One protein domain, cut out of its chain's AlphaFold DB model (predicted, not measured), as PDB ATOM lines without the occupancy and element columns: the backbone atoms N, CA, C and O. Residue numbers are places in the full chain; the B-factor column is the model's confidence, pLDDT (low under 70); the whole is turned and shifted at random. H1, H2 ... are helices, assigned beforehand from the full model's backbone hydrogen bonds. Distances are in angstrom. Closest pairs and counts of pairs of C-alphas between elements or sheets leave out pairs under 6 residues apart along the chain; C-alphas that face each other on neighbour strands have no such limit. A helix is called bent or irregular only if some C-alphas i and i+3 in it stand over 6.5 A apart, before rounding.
ATOM      1  N   ALA A  22     354.563 124.366 291.037       67.69
ATOM      2  CA  ALA A  22     353.856 125.551 290.565       67.69
ATOM      3  C   ALA A  22     354.759 126.792 290.633       67.69
ATOM      4  O   ALA A  22     354.829 127.524 289.649       67.69
ATOM      5  N   THR A  23     355.520 126.951 291.721       77.75
ATOM      6  CA  THR A  23     356.500 128.036 291.885       77.75
ATOM      7  C   THR A  23     357.569 128.002 290.794       77.75
ATOM      8  O   THR A  23     357.742 128.985 290.081       77.75
ATOM      9  N   ARG A  24     358.179 126.831 290.555       78.75
ATOM     10  CA  ARG A  24     359.164 126.635 289.477       78.75
ATOM     11  C   ARG A  24     358.641 127.034 288.098       78.75
ATOM     12  O   ARG A  24     359.348 127.669 287.327       78.75
ATOM     13  N   ARG A  25     357.394 126.674 287.774       80.69
ATOM     14  CA  ARG A  25     356.772 127.095 286.509       80.69
ATOM     15  C   ARG A  25     356.592 128.610 286.442       80.69
ATOM     16  O   ARG A  25     356.841 129.183 285.392       80.69
ATOM     17  N   GLY A  26     356.167 129.247 287.531       85.00
ATOM     18  CA  GLY A  26     355.995 130.700 287.583       85.00
ATOM     19  C   GLY A  26     357.302 131.460 287.356       85.00
ATOM     20  O   GLY A  26     357.327 132.393 286.562       85.00
ATOM     21  N   GLU A  27     358.391 131.017 287.988       86.94
ATOM     22  CA  GLU A  27     359.724 131.624 287.849       86.94
ATOM     23  C   GLU A  27     360.203 131.639 286.393       86.94
ATOM     24  O   GLU A  27     360.521 132.698 285.851       86.94
ATOM     25  N   VAL A  28     360.205 130.475 285.731       86.69
ATOM     26  CA  VAL A  28     360.679 130.380 284.344       86.69
ATOM     27  C   VAL A  28     359.766 131.127 283.373       86.69
ATOM     28  O   VAL A  28     360.254 131.766 282.445       86.69
ATOM     29  N   LEU A  29     358.447 131.114 283.600       89.62
ATOM     30  CA  LEU A  29     357.504 131.887 282.789       89.62
ATOM     31  C   LEU A  29     357.713 133.396 282.957       89.62
ATOM     32  O   LEU A  29     357.576 134.128 281.982       89.62
ATOM     33  N   GLY A  30     358.089 133.855 284.152       91.75
ATOM     34  CA  GLY A  30     358.461 135.246 284.395       91.75
ATOM     35  C   GLY A  30     359.694 135.666 283.593       91.75
ATOM     36  O   GLY A  30     359.670 136.710 282.947       91.75
ATOM     37  N   LEU A  31     360.741 134.835 283.574       90.62
ATOM     38  CA  LEU A  31     361.955 135.091 282.784       90.62
ATOM     39  C   LEU A  31     361.672 135.102 281.277       90.62
ATOM     40  O   LEU A  31     362.126 135.992 280.562       90.62
ATOM     41  N   ILE A  32     360.877 134.144 280.796       90.25
ATOM     42  CA  ILE A  32     360.445 134.103 279.395       90.25
ATOM     43  C   ILE A  32     359.626 135.357 279.064       90.25
ATOM     44  O   ILE A  32     359.873 135.995 278.046       90.25
ATOM     45  N   GLY A  33     358.698 135.761 279.935       90.56
ATOM     46  CA  GLY A  33     357.908 136.981 279.760       90.56
ATOM     47  C   GLY A  33     358.770 138.241 279.646       90.56
ATOM     48  O   GLY A  33     358.530 139.058 278.760       90.56
ATOM     49  N   GLN A  34     359.809 138.370 280.477       91.56
ATOM     50  CA  GLN A  34     360.776 139.472 280.383       91.56
ATOM     51  C   GLN A  34     361.509 139.481 279.037       91.56
ATOM     52  O   GLN A  34     361.653 140.535 278.423       91.56
ATOM     53  N   LEU A  35     361.922 138.308 278.547       91.88
ATOM     54  CA  LEU A  35     362.588 138.184 277.251       91.88
ATOM     55  C   LEU A  35     361.687 138.643 276.092       91.88
ATOM     56  O   LEU A  35     362.139 139.370 275.210       91.88
ATOM     57  N   TYR A  36     360.403 138.272 276.118       91.00
ATOM     58  CA  TYR A  36     359.432 138.724 275.115       91.00
ATOM     59  C   TYR A  36     359.105 140.212 275.223       91.00
ATOM     60  O   TYR A  36     358.890 140.844 274.193       91.00
ATOM     61  N   ALA A  37     359.085 140.783 276.430       91.88
ATOM     62  CA  ALA A  37     358.893 142.221 276.608       91.88
ATOM     63  C   ALA A  37     360.030 143.013 275.942       91.88
ATOM     64  O   ALA A  37     359.761 143.948 275.196       91.88
ATOM     65  N   ILE A  38     361.283 142.575 276.116       90.75
ATOM     66  CA  ILE A  38     362.444 143.190 275.452       90.75
ATOM     67  C   ILE A  38     362.318 143.097 273.924       90.75
ATOM     68  O   ILE A  38     362.582 144.070 273.227       90.75
ATOM     69  N   GLU A  39     361.924 141.939 273.384       88.12
ATOM     70  CA  GLU A  39     361.775 141.770 271.931       88.12
ATOM     71  C   GLU A  39     360.584 142.539 271.343       88.12
ATOM     72  O   GLU A  39     360.635 142.907 270.171       88.12
ATOM     73  N   ALA A  40     359.528 142.786 272.124       87.94
ATOM     74  CA  ALA A  40     358.363 143.555 271.687       87.94
ATOM     75  C   ALA A  40     358.693 145.037 271.446       87.94
ATOM     76  O   ALA A  40     358.119 145.646 270.545       87.94
ATOM     77  N   ASP A  41     359.649 145.587 272.198       87.31
ATOM     78  CA  ASP A  41     360.109 146.971 272.053       87.31
ATOM     79  C   ASP A  41     361.044 147.171 270.841       87.31
ATOM     80  O   ASP A  41     361.386 148.302 270.489       87.31
ATOM     81  N   LEU A  42     361.480 146.088 270.185       86.06
ATOM     82  CA  LEU A  42     362.443 146.149 269.087       86.06
ATOM     83  C   LEU A  42     361.765 146.376 267.727       86.06
ATOM     84  O   LEU A  42     360.764 145.734 267.403       86.06
ATOM     85  N   PRO A  43     362.349 147.225 266.859       79.50
ATOM     86  CA  PRO A  43     361.786 147.497 265.545       79.50
ATOM     87  C   PRO A  43     361.798 146.248 264.653       79.50
ATOM     88  O   PRO A  43     362.780 145.498 264.585       79.50
ATOM     89  N   SER A  44     360.703 146.046 263.911       79.81
ATOM     90  CA  SER A  44     360.615 144.994 262.897       79.81
ATOM     91  C   SER A  44     361.430 145.380 261.653       79.81
ATOM     92  O   SER A  44     361.116 146.380 261.004       79.81
ATOM     93  N   PRO A  45     362.459 144.602 261.268       76.06
ATOM     94  CA  PRO A  45     363.360 144.965 260.176       76.06
ATOM     95  C   PRO A  45     362.747 144.774 258.777       76.06
ATOM     96  O   PRO A  45     363.347 145.205 257.797       76.06
ATOM     97  N   HIS A  46     361.584 144.123 258.659       72.94
ATOM     98  CA  HIS A  46     360.992 143.741 257.370       72.94
ATOM     99  C   HIS A  46     360.269 144.879 256.635       72.94
ATOM    100  O   HIS A  46     360.032 144.755 255.438       72.94
ATOM    101  N   ALA A  47     359.937 145.978 257.321       73.69
ATOM    102  CA  ALA A  47     359.181 147.101 256.754       73.69
ATOM    103  C   ALA A  47     360.040 148.350 256.460       73.69
ATOM    104  O   ALA A  47     359.501 149.408 256.147       73.69
ATOM    105  N   LEU A  48     361.368 148.251 256.596       81.56
ATOM    106  CA  LEU A  48     362.289 149.390 256.533       81.56
ATOM    107  C   LEU A  48     363.076 149.432 255.214       81.56
ATOM    108  O   LEU A  48     363.364 148.397 254.612       81.56
ATOM    109  N   THR A  49     363.482 150.636 254.800       85.25
ATOM    110  CA  THR A  49     364.447 150.843 253.705       85.25
ATOM    111  C   THR A  49     365.808 150.221 254.049       85.25
ATOM    112  O   THR A  49     366.097 149.951 255.215       85.25
ATOM    113  N   ALA A  50     366.671 149.980 253.055       82.56
ATOM    114  CA  ALA A  50     367.940 149.264 253.256       82.56
ATOM    115  C   ALA A  50     368.852 149.894 254.335       82.56
ATOM    116  O   ALA A  50     369.424 149.188 255.169       82.56
ATOM    117  N   GLU A  51     368.940 151.223 254.356       81.25
ATOM    118  CA  GLU A  51     369.729 151.993 255.325       81.25
ATOM    119  C   GLU A  51     369.121 151.917 256.734       81.25
ATOM    120  O   GLU A  51     369.794 151.518 257.688       81.25
ATOM    121  N   ALA A  52     367.817 152.195 256.857       84.50
ATOM    122  CA  ALA A  52     367.090 152.123 258.125       84.50
ATOM    123  C   ALA A  52     367.082 150.702 258.711       84.50
ATOM    124  O   ALA A  52     367.190 150.517 259.924       84.50
ATOM    125  N   ARG A  53     367.024 149.679 257.853       87.88
ATOM    126  CA  ARG A  53     367.119 148.270 258.241       87.88
ATOM    127  C   ARG A  53     368.477 147.945 258.857       87.88
ATOM    128  O   ARG A  53     368.524 147.232 259.852       87.88
ATOM    129  N   THR A  54     369.569 148.467 258.304       87.56
ATOM    130  CA  THR A  54     370.918 148.208 258.831       87.56
ATOM    131  C   THR A  54     371.083 148.807 260.228       87.56
ATOM    132  O   THR A  54     371.523 148.113 261.147       87.56
ATOM    133  N   ALA A  55     370.630 150.050 260.422       88.50
ATOM    134  CA  ALA A  55     370.617 150.703 261.732       88.50
ATOM    135  C   ALA A  55     369.724 149.959 262.746       88.50
ATOM    136  O   ALA A  55     370.137 149.720 263.881       88.50
ATOM    137  N   ALA A  56     368.533 149.520 262.327       89.19
ATOM    138  CA  ALA A  56     367.620 148.752 263.172       89.19
ATOM    139  C   ALA A  56     368.210 147.398 263.601       89.19
ATOM    140  O   ALA A  56     368.085 147.018 264.762       89.19
ATOM    141  N   LEU A  57     368.886 146.678 262.697       90.81
ATOM    142  CA  LEU A  57     369.536 145.401 263.013       90.81
ATOM    143  C   LEU A  57     370.706 145.577 263.986       90.81
ATOM    144  O   LEU A  57     370.848 144.776 264.908       90.81
ATOM    145  N   ALA A  58     371.510 146.632 263.817       90.62
ATOM    146  CA  ALA A  58     372.592 146.960 264.741       90.62
ATOM    147  C   ALA A  58     372.055 147.303 266.140       90.62
ATOM    148  O   ALA A  58     372.538 146.767 267.137       90.62
ATOM    149  N   HIS A  59     371.002 148.125 266.217       90.94
ATOM    150  CA  HIS A  59     370.327 148.436 267.477       90.94
ATOM    151  C   HIS A  59     369.750 147.178 268.139       90.94
ATOM    152  O   HIS A  59     369.945 146.951 269.331       90.94
ATOM    153  N   ARG A  60     369.102 146.312 267.351       92.56
ATOM    154  CA  ARG A  60     368.540 145.046 267.830       92.56
ATOM    155  C   ARG A  60     369.609 144.135 268.423       92.56
ATOM    156  O   ARG A  60     369.397 143.575 269.493       92.56
ATOM    157  N   LEU A  61     370.756 144.003 267.755       93.31
ATOM    158  CA  LEU A  61     371.886 143.227 268.264       93.31
ATOM    159  C   LEU A  61     372.400 143.802 269.592       93.31
ATOM    160  O   LEU A  61     372.592 143.048 270.541       93.31
ATOM    161  N   ALA A  62     372.576 145.125 269.678       93.44
ATOM    162  CA  ALA A  62     373.056 145.786 270.889       93.44
ATOM    163  C   ALA A  62     372.123 145.532 272.085       93.44
ATOM    164  O   ALA A  62     372.572 145.071 273.132       93.44
ATOM    165  N   VAL A  63     370.812 145.728 271.904       94.00
ATOM    166  CA  VAL A  63     369.814 145.475 272.956       94.00
ATOM    167  C   VAL A  63     369.779 143.999 273.350       94.00
ATOM    168  O   VAL A  63     369.680 143.681 274.535       94.00
ATOM    169  N   ARG A  64     369.891 143.079 272.385       94.31
ATOM    170  CA  ARG A  64     369.932 141.640 272.673       94.31
ATOM    171  C   ARG A  64     371.153 141.253 273.502       94.31
ATOM    172  O   ARG A  64     371.020 140.450 274.419       94.31
ATOM    173  N   GLN A  65     372.318 141.822 273.213       93.88
ATOM    174  CA  GLN A  65     373.536 141.569 273.985       93.88
ATOM    175  C   GLN A  65     373.461 142.172 275.392       93.88
ATOM    176  O   GLN A  65     373.839 141.518 276.357       93.88
ATOM    177  N   GLU A  66     372.933 143.387 275.526       94.44
ATOM    178  CA  GLU A  66     372.872 144.087 276.813       94.44
ATOM    179  C   GLU A  66     371.768 143.542 277.731       94.44
ATOM    180  O   GLU A  66     371.989 143.333 278.923       94.44
ATOM    181  N   LYS A  67     370.570 143.302 277.185       94.06
ATOM    182  CA  LYS A  67     369.363 142.995 277.967       94.06
ATOM    183  C   LYS A  67     368.911 141.547 277.833       94.06
ATOM    184  O   LYS A  67     368.584 140.919 278.836       94.06
ATOM    185  N   SER A  68     368.891 140.991 276.621       93.38
ATOM    186  CA  SER A  68     368.373 139.629 276.405       93.38
ATOM    187  C   SER A  68     369.353 138.546 276.864       93.38
ATOM    188  O   SER A  68     368.934 137.561 277.469       93.38
ATOM    189  N   ALA A  69     370.657 138.720 276.632       93.81
ATOM    190  CA  ALA A  69     371.691 137.759 277.016       93.81
ATOM    191  C   ALA A  69     371.700 137.407 278.522       93.81
ATOM    192  O   ALA A  69     371.684 136.211 278.830       93.81
ATOM    193  N   PRO A  70     371.656 138.364 279.477       95.44
ATOM    194  CA  PRO A  70     371.616 138.020 280.901       95.44
ATOM    195  C   PRO A  70     370.325 137.293 281.309       95.44
ATOM    196  O   PRO A  70     370.356 136.420 282.179       95.44
ATOM    197  N   VAL A  71     369.191 137.592 280.664       93.81
ATOM    198  CA  VAL A  71     367.924 136.879 280.907       93.81
ATOM    199  C   VAL A  71     368.019 135.436 280.412       93.81
ATOM    200  O   VAL A  71     367.636 134.510 281.127       93.81
ATOM    201  N   VAL A  72     368.583 135.222 279.223       93.50
ATOM    202  CA  VAL A  72     368.797 133.882 278.661       93.50
ATOM    203  C   VAL A  72     369.747 133.055 279.529       93.50
ATOM    204  O   VAL A  72     369.468 131.885 279.798       93.50
ATOM    205  N   GLU A  73     370.823 133.653 280.040       93.25
ATOM    206  CA  GLU A  73     371.716 132.957 280.971       93.25
ATOM    207  C   GLU A  73     371.021 132.656 282.309       93.25
ATOM    208  O   GLU A  73     371.187 131.570 282.860       93.25
ATOM    209  N   SER A  74     370.143 133.543 282.788       92.81
ATOM    210  CA  SER A  74     369.314 133.280 283.975       92.81
ATOM    211  C   SER A  74     368.369 132.091 283.764       92.81
ATOM    212  O   SER A  74     368.228 131.250 284.652       92.81
ATOM    213  N   ILE A  75     367.768 131.963 282.574       91.31
ATOM    214  CA  ILE A  75     366.948 130.798 282.196       91.31
ATOM    215  C   ILE A  75     367.801 129.523 282.203       91.31
ATOM    216  O   ILE A  75     367.367 128.488 282.717       91.31
ATOM    217  N   ARG A  76     369.031 129.593 281.680       91.62
ATOM    218  CA  ARG A  76     369.976 128.469 281.674       91.62
ATOM    219  C   ARG A  76     370.346 128.028 283.081       91.62
ATOM    220  O   ARG A  76     370.257 126.842 283.397       91.62
ATOM    221  N   ALA A  77     370.748 128.977 283.920       91.38
ATOM    222  CA  ALA A  77     371.135 128.735 285.300       91.38
ATOM    223  C   ALA A  77     369.963 128.143 286.090       91.38
ATOM    224  O   ALA A  77     370.126 127.134 286.778       91.38
ATOM    225  N   TRP A  78     368.760 128.698 285.909       91.31
ATOM    226  CA  TRP A  78     367.536 128.162 286.494       91.31
ATOM    227  C   TRP A  78     367.293 126.709 286.075       91.31
ATOM    228  O   TRP A  78     366.977 125.881 286.930       91.31
ATOM    229  N   ALA A  79     367.471 126.376 284.792       88.12
ATOM    230  CA  ALA A  79     367.269 125.026 284.272       88.12
ATOM    231  C   ALA A  79     368.304 124.022 284.813       88.12
ATOM    232  O   ALA A  79     367.944 122.899 285.168       88.12
ATOM    233  N   LEU A  80     369.572 124.431 284.929       87.56
ATOM    234  CA  LEU A  80     370.652 123.610 285.491       87.56
ATOM    235  C   LEU A  80     370.501 123.390 287.003       87.56
ATOM    236  O   LEU A  80     370.855 122.324 287.507       87.56
ATOM    237  N   ALA A  81     369.925 124.354 287.725       88.31
ATOM    238  CA  ALA A  81     369.645 124.239 289.155       88.31
ATOM    239  C   ALA A  81     368.507 123.247 289.481       88.31
ATOM    240  O   ALA A  81     368.310 122.874 290.643       88.31
ATOM    241  N   GLN A  82     367.744 122.789 288.482       85.69
ATOM    242  CA  GLN A  82     366.610 121.899 288.711       85.69
ATOM    243  C   GLN A  82     367.042 120.483 289.101       85.69
ATOM    244  O   GLN A  82     367.558 119.704 288.296       85.69
ATOM    245  N   ARG A  83     366.711 120.082 290.332       82.12
ATOM    246  CA  ARG A  83     366.858 118.687 290.770       82.12
ATOM    247  C   ARG A  83     365.769 117.830 290.122       82.12
ATOM    248  O   ARG A  83     364.573 118.065 290.302       82.12
ATOM    249  N   SER A  84     366.195 116.825 289.365       82.50
ATOM    250  CA  SER A  84     365.330 115.892 288.641       82.50
ATOM    251  C   SER A  84     365.761 114.451 288.897       82.50
ATOM    252  O   SER A  84     366.950 114.163 289.036       82.50
ATOM    253  N   LEU A  85     364.787 113.541 288.968       82.56
ATOM    254  CA  LEU A  85     365.051 112.112 289.136       82.56
ATOM    255  C   LEU A  85     365.694 111.539 287.858       82.56
ATOM    256  O   LEU A  85     365.268 111.920 286.753       82.56
ATOM    257  N   PRO A  86     366.670 110.618 287.976       77.25
ATOM    258  CA  PRO A  86     367.255 109.935 286.826       77.25
ATOM    259  C   PRO A  86     366.165 109.212 286.020       77.25
ATOM    260  O   PRO A  86     365.259 108.605 286.586       77.25
ATOM    261  N   GLY A  87     366.203 109.341 284.690       77.31
ATOM    262  CA  GLY A  87     365.227 108.724 283.779       77.31
ATOM    263  C   GLY A  87     363.849 109.399 283.706       77.31
ATOM    264  O   GLY A  87     363.023 108.996 282.884       77.31
ATOM    265  N   SER A  88     363.588 110.440 284.507       87.75
ATOM    266  CA  SER A  88     362.322 111.179 284.438       87.75
ATOM    267  C   SER A  88     362.153 111.917 283.103       87.75
ATOM    268  O   SER A  88     363.120 112.400 282.513       87.75
ATOM    269  N   ALA A  89     360.904 112.065 282.643       86.38
ATOM    270  CA  ALA A  89     360.588 112.838 281.437       86.38
ATOM    271  C   ALA A  89     361.101 114.287 281.523       86.38
ATOM    272  O   ALA A  89     361.558 114.850 280.534       86.38
ATOM    273  N   PHE A  90     361.087 114.867 282.727       83.75
ATOM    274  CA  PHE A  90     361.603 116.210 282.974       83.75
ATOM    275  C   PHE A  90     363.125 116.297 282.802       83.75
ATOM    276  O   PHE A  90     363.611 117.230 282.172       83.75
ATOM    277  N   ARG A  91     363.881 115.301 283.284       86.38
ATOM    278  CA  ARG A  91     365.332 115.228 283.053       86.38
ATOM    279  C   ARG A  91     365.667 115.122 281.566       86.38
ATOM    280  O   ARG A  91     366.497 115.886 281.089       86.38
ATOM    281  N   LYS A  92     364.968 114.250 280.835       87.75
ATOM    282  CA  LYS A  92     365.143 114.114 279.379       87.75
ATOM    283  C   LYS A  92     364.871 115.429 278.643       87.75
ATOM    284  O   LYS A  92     365.592 115.766 277.715       87.75
ATOM    285  N   ALA A  93     363.858 116.186 279.071       87.44
ATOM    286  CA  ALA A  93     363.559 117.495 278.497       87.44
ATOM    287  C   ALA A  93     364.674 118.524 278.762       87.44
ATOM    288  O   ALA A  93     365.034 119.267 277.854       87.44
ATOM    289  N   LEU A  94     365.253 118.547 279.970       87.88
ATOM    290  CA  LEU A  94     366.390 119.421 280.299       87.88
ATOM    291  C   LEU A  94     367.645 119.061 279.492       87.88
ATOM    292  O   LEU A  94     368.319 119.952 278.983       87.88
ATOM    293  N   GLU A  95     367.937 117.769 279.344       89.00
ATOM    294  CA  GLU A  95     369.054 117.275 278.527       89.00
ATOM    295  C   GLU A  95     368.857 117.653 277.053       89.00
ATOM    296  O   GLU A  95     369.753 118.220 276.430       89.00
ATOM    297  N   TYR A  96     367.653 117.447 276.514       89.75
ATOM    298  CA  TYR A  96     367.311 117.849 275.150       89.75
ATOM    299  C   TYR A  96     367.450 119.362 274.927       89.75
ATOM    300  O   TYR A  96     368.073 119.794 273.957       89.75
ATOM    301  N   MET A  97     366.934 120.176 275.853       88.69
ATOM    302  CA  MET A  97     367.088 121.633 275.816       88.69
ATOM    303  C   MET A  97     368.567 122.039 275.830       88.69
ATOM    304  O   MET A  97     368.963 122.935 275.090       88.69
ATOM    305  N   HIS A  98     369.391 121.373 276.642       88.75
ATOM    306  CA  HIS A  98     370.823 121.645 276.714       88.75
ATOM    307  C   HIS A  98     371.536 121.351 275.385       88.75
ATOM    308  O   HIS A  98     372.345 122.161 274.939       88.75
ATOM    309  N   HIS A  99     371.192 120.248 274.714       90.31
ATOM    310  CA  HIS A  99     371.726 119.933 273.386       90.31
ATOM    311  C   HIS A  99     371.336 120.970 272.321       90.31
ATOM    312  O   HIS A  99     372.137 121.274 271.440       90.31
ATOM    313  N   LEU A 100     370.131 121.539 272.412       89.19
ATOM    314  CA  LEU A 100     369.643 122.575 271.495       89.19
ATOM    315  C   LEU A 100     370.084 123.998 271.863       89.19
ATOM    316  O   LEU A 100     369.839 124.931 271.096       89.19
ATOM    317  N   TRP A 101     370.739 124.188 273.009       90.31
ATOM    318  CA  TRP A 101     371.088 125.503 273.544       90.31
ATOM    319  C   TRP A 101     371.850 126.420 272.566       90.31
ATOM    320  O   TRP A 101     371.507 127.603 272.479       90.31
ATOM    321  N   PRO A 102     372.823 125.928 271.769       88.50
ATOM    322  CA  PRO A 102     373.492 126.761 270.768       88.50
ATOM    323  C   PRO A 102     372.529 127.320 269.708       88.50
ATOM    324  O   PRO A 102     372.683 128.454 269.268       88.50
ATOM    325  N   GLY A 103     371.503 126.555 269.328       88.25
ATOM    326  CA  GLY A 103     370.464 127.017 268.405       88.25
ATOM    327  C   GLY A 103     369.525 128.031 269.057       88.25
ATOM    328  O   GLY A 103     369.223 129.063 268.464       88.25
ATOM    329  N   LEU A 104     369.130 127.783 270.310       86.31
ATOM    330  CA  LEU A 104     368.257 128.679 271.080       86.31
ATOM    331  C   LEU A 104     368.899 130.042 271.380       86.31
ATOM    332  O   LEU A 104     368.187 131.005 271.636       86.31
ATOM    333  N   THR A 105     370.229 130.140 271.343       91.94
ATOM    334  CA  THR A 105     370.983 131.378 271.606       91.94
ATOM    335  C   THR A 105     371.442 132.101 270.339       91.94
ATOM    336  O   THR A 105     371.941 133.221 270.426       91.94
ATOM    337  N   LEU A 106     371.221 131.522 269.153       91.31
ATOM    338  CA  LEU A 106     371.658 132.081 267.868       91.31
ATOM    339  C   LEU A 106     371.095 133.488 267.607       91.31
ATOM    340  O   LEU A 106     371.761 134.329 267.008       91.31
ATOM    341  N   PHE A 107     369.881 133.778 268.082       90.94
ATOM    342  CA  PHE A 107     369.261 135.093 267.910       90.94
ATOM    343  C   PHE A 107     370.030 136.220 268.622       90.94
ATOM    344  O   PHE A 107     369.925 137.377 268.212       90.94
ATOM    345  N   LEU A 108     370.819 135.901 269.656       92.06
ATOM    346  CA  LEU A 108     371.642 136.881 270.369       92.06
ATOM    347  C   LEU A 108     372.806 137.374 269.505       92.06
ATOM    348  O   LEU A 108     373.187 138.539 269.605       92.06
ATOM    349  N   SER A 109     373.370 136.510 268.658       91.25
ATOM    350  CA  SER A 109     374.478 136.854 267.759       91.25
ATOM    351  C   SER A 109     374.015 137.264 266.361       91.25
ATOM    352  O   SER A 109     374.736 137.980 265.669       91.25
ATOM    353  N   ASN A 110     372.815 136.850 265.942       90.94
ATOM    354  CA  ASN A 110     372.262 137.173 264.633       90.94
ATOM    355  C   ASN A 110     370.926 137.943 264.747       90.94
ATOM    356  O   ASN A 110     369.906 137.353 265.115       90.94
ATOM    357  N   PRO A 111     370.879 139.236 264.366       88.88
ATOM    358  CA  PRO A 111     369.682 140.067 264.499       88.88
ATOM    359  C   PRO A 111     368.583 139.721 263.481       88.88
ATOM    360  O   PRO A 111     367.449 140.170 263.638       88.88
ATOM    361  N   LEU A 112     368.896 138.931 262.445       87.56
ATOM    362  CA  LEU A 112     367.921 138.444 261.460       87.56
ATOM    363  C   LEU A 112     367.152 137.218 261.950       87.56
ATOM    364  O   LEU A 112     366.093 136.906 261.411       87.56
ATOM    365  N   VAL A 113     367.684 136.512 262.948       88.44
ATOM    366  CA  VAL A 113     367.037 135.326 263.503       88.44
ATOM    367  C   VAL A 113     365.971 135.787 264.507       88.44
ATOM    368  O   VAL A 113     366.287 136.558 265.428       88.44
ATOM    369  N   PRO A 114     364.700 135.377 264.329       85.62
ATOM    370  CA  PRO A 114     363.647 135.664 265.294       85.62
ATOM    371  C   PRO A 114     363.885 134.892 266.597       85.62
ATOM    372  O   PRO A 114     364.565 133.869 266.611       85.62
ATOM    373  N   LEU A 115     363.318 135.392 267.699       85.31
ATOM    374  CA  LEU A 115     363.411 134.731 269.005       85.31
ATOM    375  C   LEU A 115     362.756 133.339 268.990       85.31
ATOM    376  O   LEU A 115     363.252 132.412 269.625       85.31
TER     377      LEU A 115
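Overview. This is residues 22 to 115 of the 149 residues of an uncharacterized protein of Sphingobacteriales bacterium (UniProt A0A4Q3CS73). A long helix, H2, makes the length of this rod; H1 runs back beside part of it as the other half of a helical hairpin, and H3 folds back along another side of H2, only loosely near it. The short H4, four residues, packs on H2, and residues 110 to 115 follow it to the end of the printed part. The printed part has 94 residues with four named helices, H1 to H4 in chain order, and no named strand; the class is all helix. The whole is loose, with a radius of gyration of the C-alphas of 15.8 A and spans of 53 by 24 by 19 A.

Along the chain. Find C-alpha 50 at (367.940, 149.264, 253.256); from there H2, residues 50 to 80, runs 41.3 A to C-alpha 80 at (370.652, 123.610, 285.491). It has a kink of 40 degrees near residue 67, yet is neither bent nor irregular, but only just: C-alphas 66 and 69 are 6.4 A apart. H1, residues 22 to 40, is 26.5 A long and begins at C-alpha 22 at (353.856, 125.551, 290.565). H3, residues 89 to 104, is 20.4 A long, with a kink of 38 degrees near residue 98; it is irregular, with C-alphas 99 and 102 7.5 A apart. H4 is residues 106 to 109, 5.5 A.

Arrangement. Look first at H2, which touches H1 with residues 67 to 78 alone; their closest C-alphas, of Leu 35 and Ser 68, are 6.0 A apart. This hairpin runs opposite ways at a shallow tilt of 11 degrees. H2 touches H4 with residues 61 to 69 alone, closest at the C-alphas of Arg 64 and Leu 108, 5.6 A. H3 is close to H2 but not clearly touching: the closest C-alphas, of Ala 79 and Leu 94, are 6.9 A apart, at a shallow tilt of 28 degrees, opposite ways. H3 and H4 meet only through their link; H1 is apart from both. Every O i to N i+4 pair is within hydrogen-bond range in H1, 24 of 27 in H2 and 10 of 12 in H3; H4 is too short for such a pair.

Size, cuts and confidence. The two C-alphas farthest apart, of Thr 49 and Pro 86, are 52.7 A from each other. The printed part has no cut; the link from H3 to H4 is tight and the other two are short. The mean pLDDT of the printed part is 87.8, and residue 22 is the one printed residue under 70.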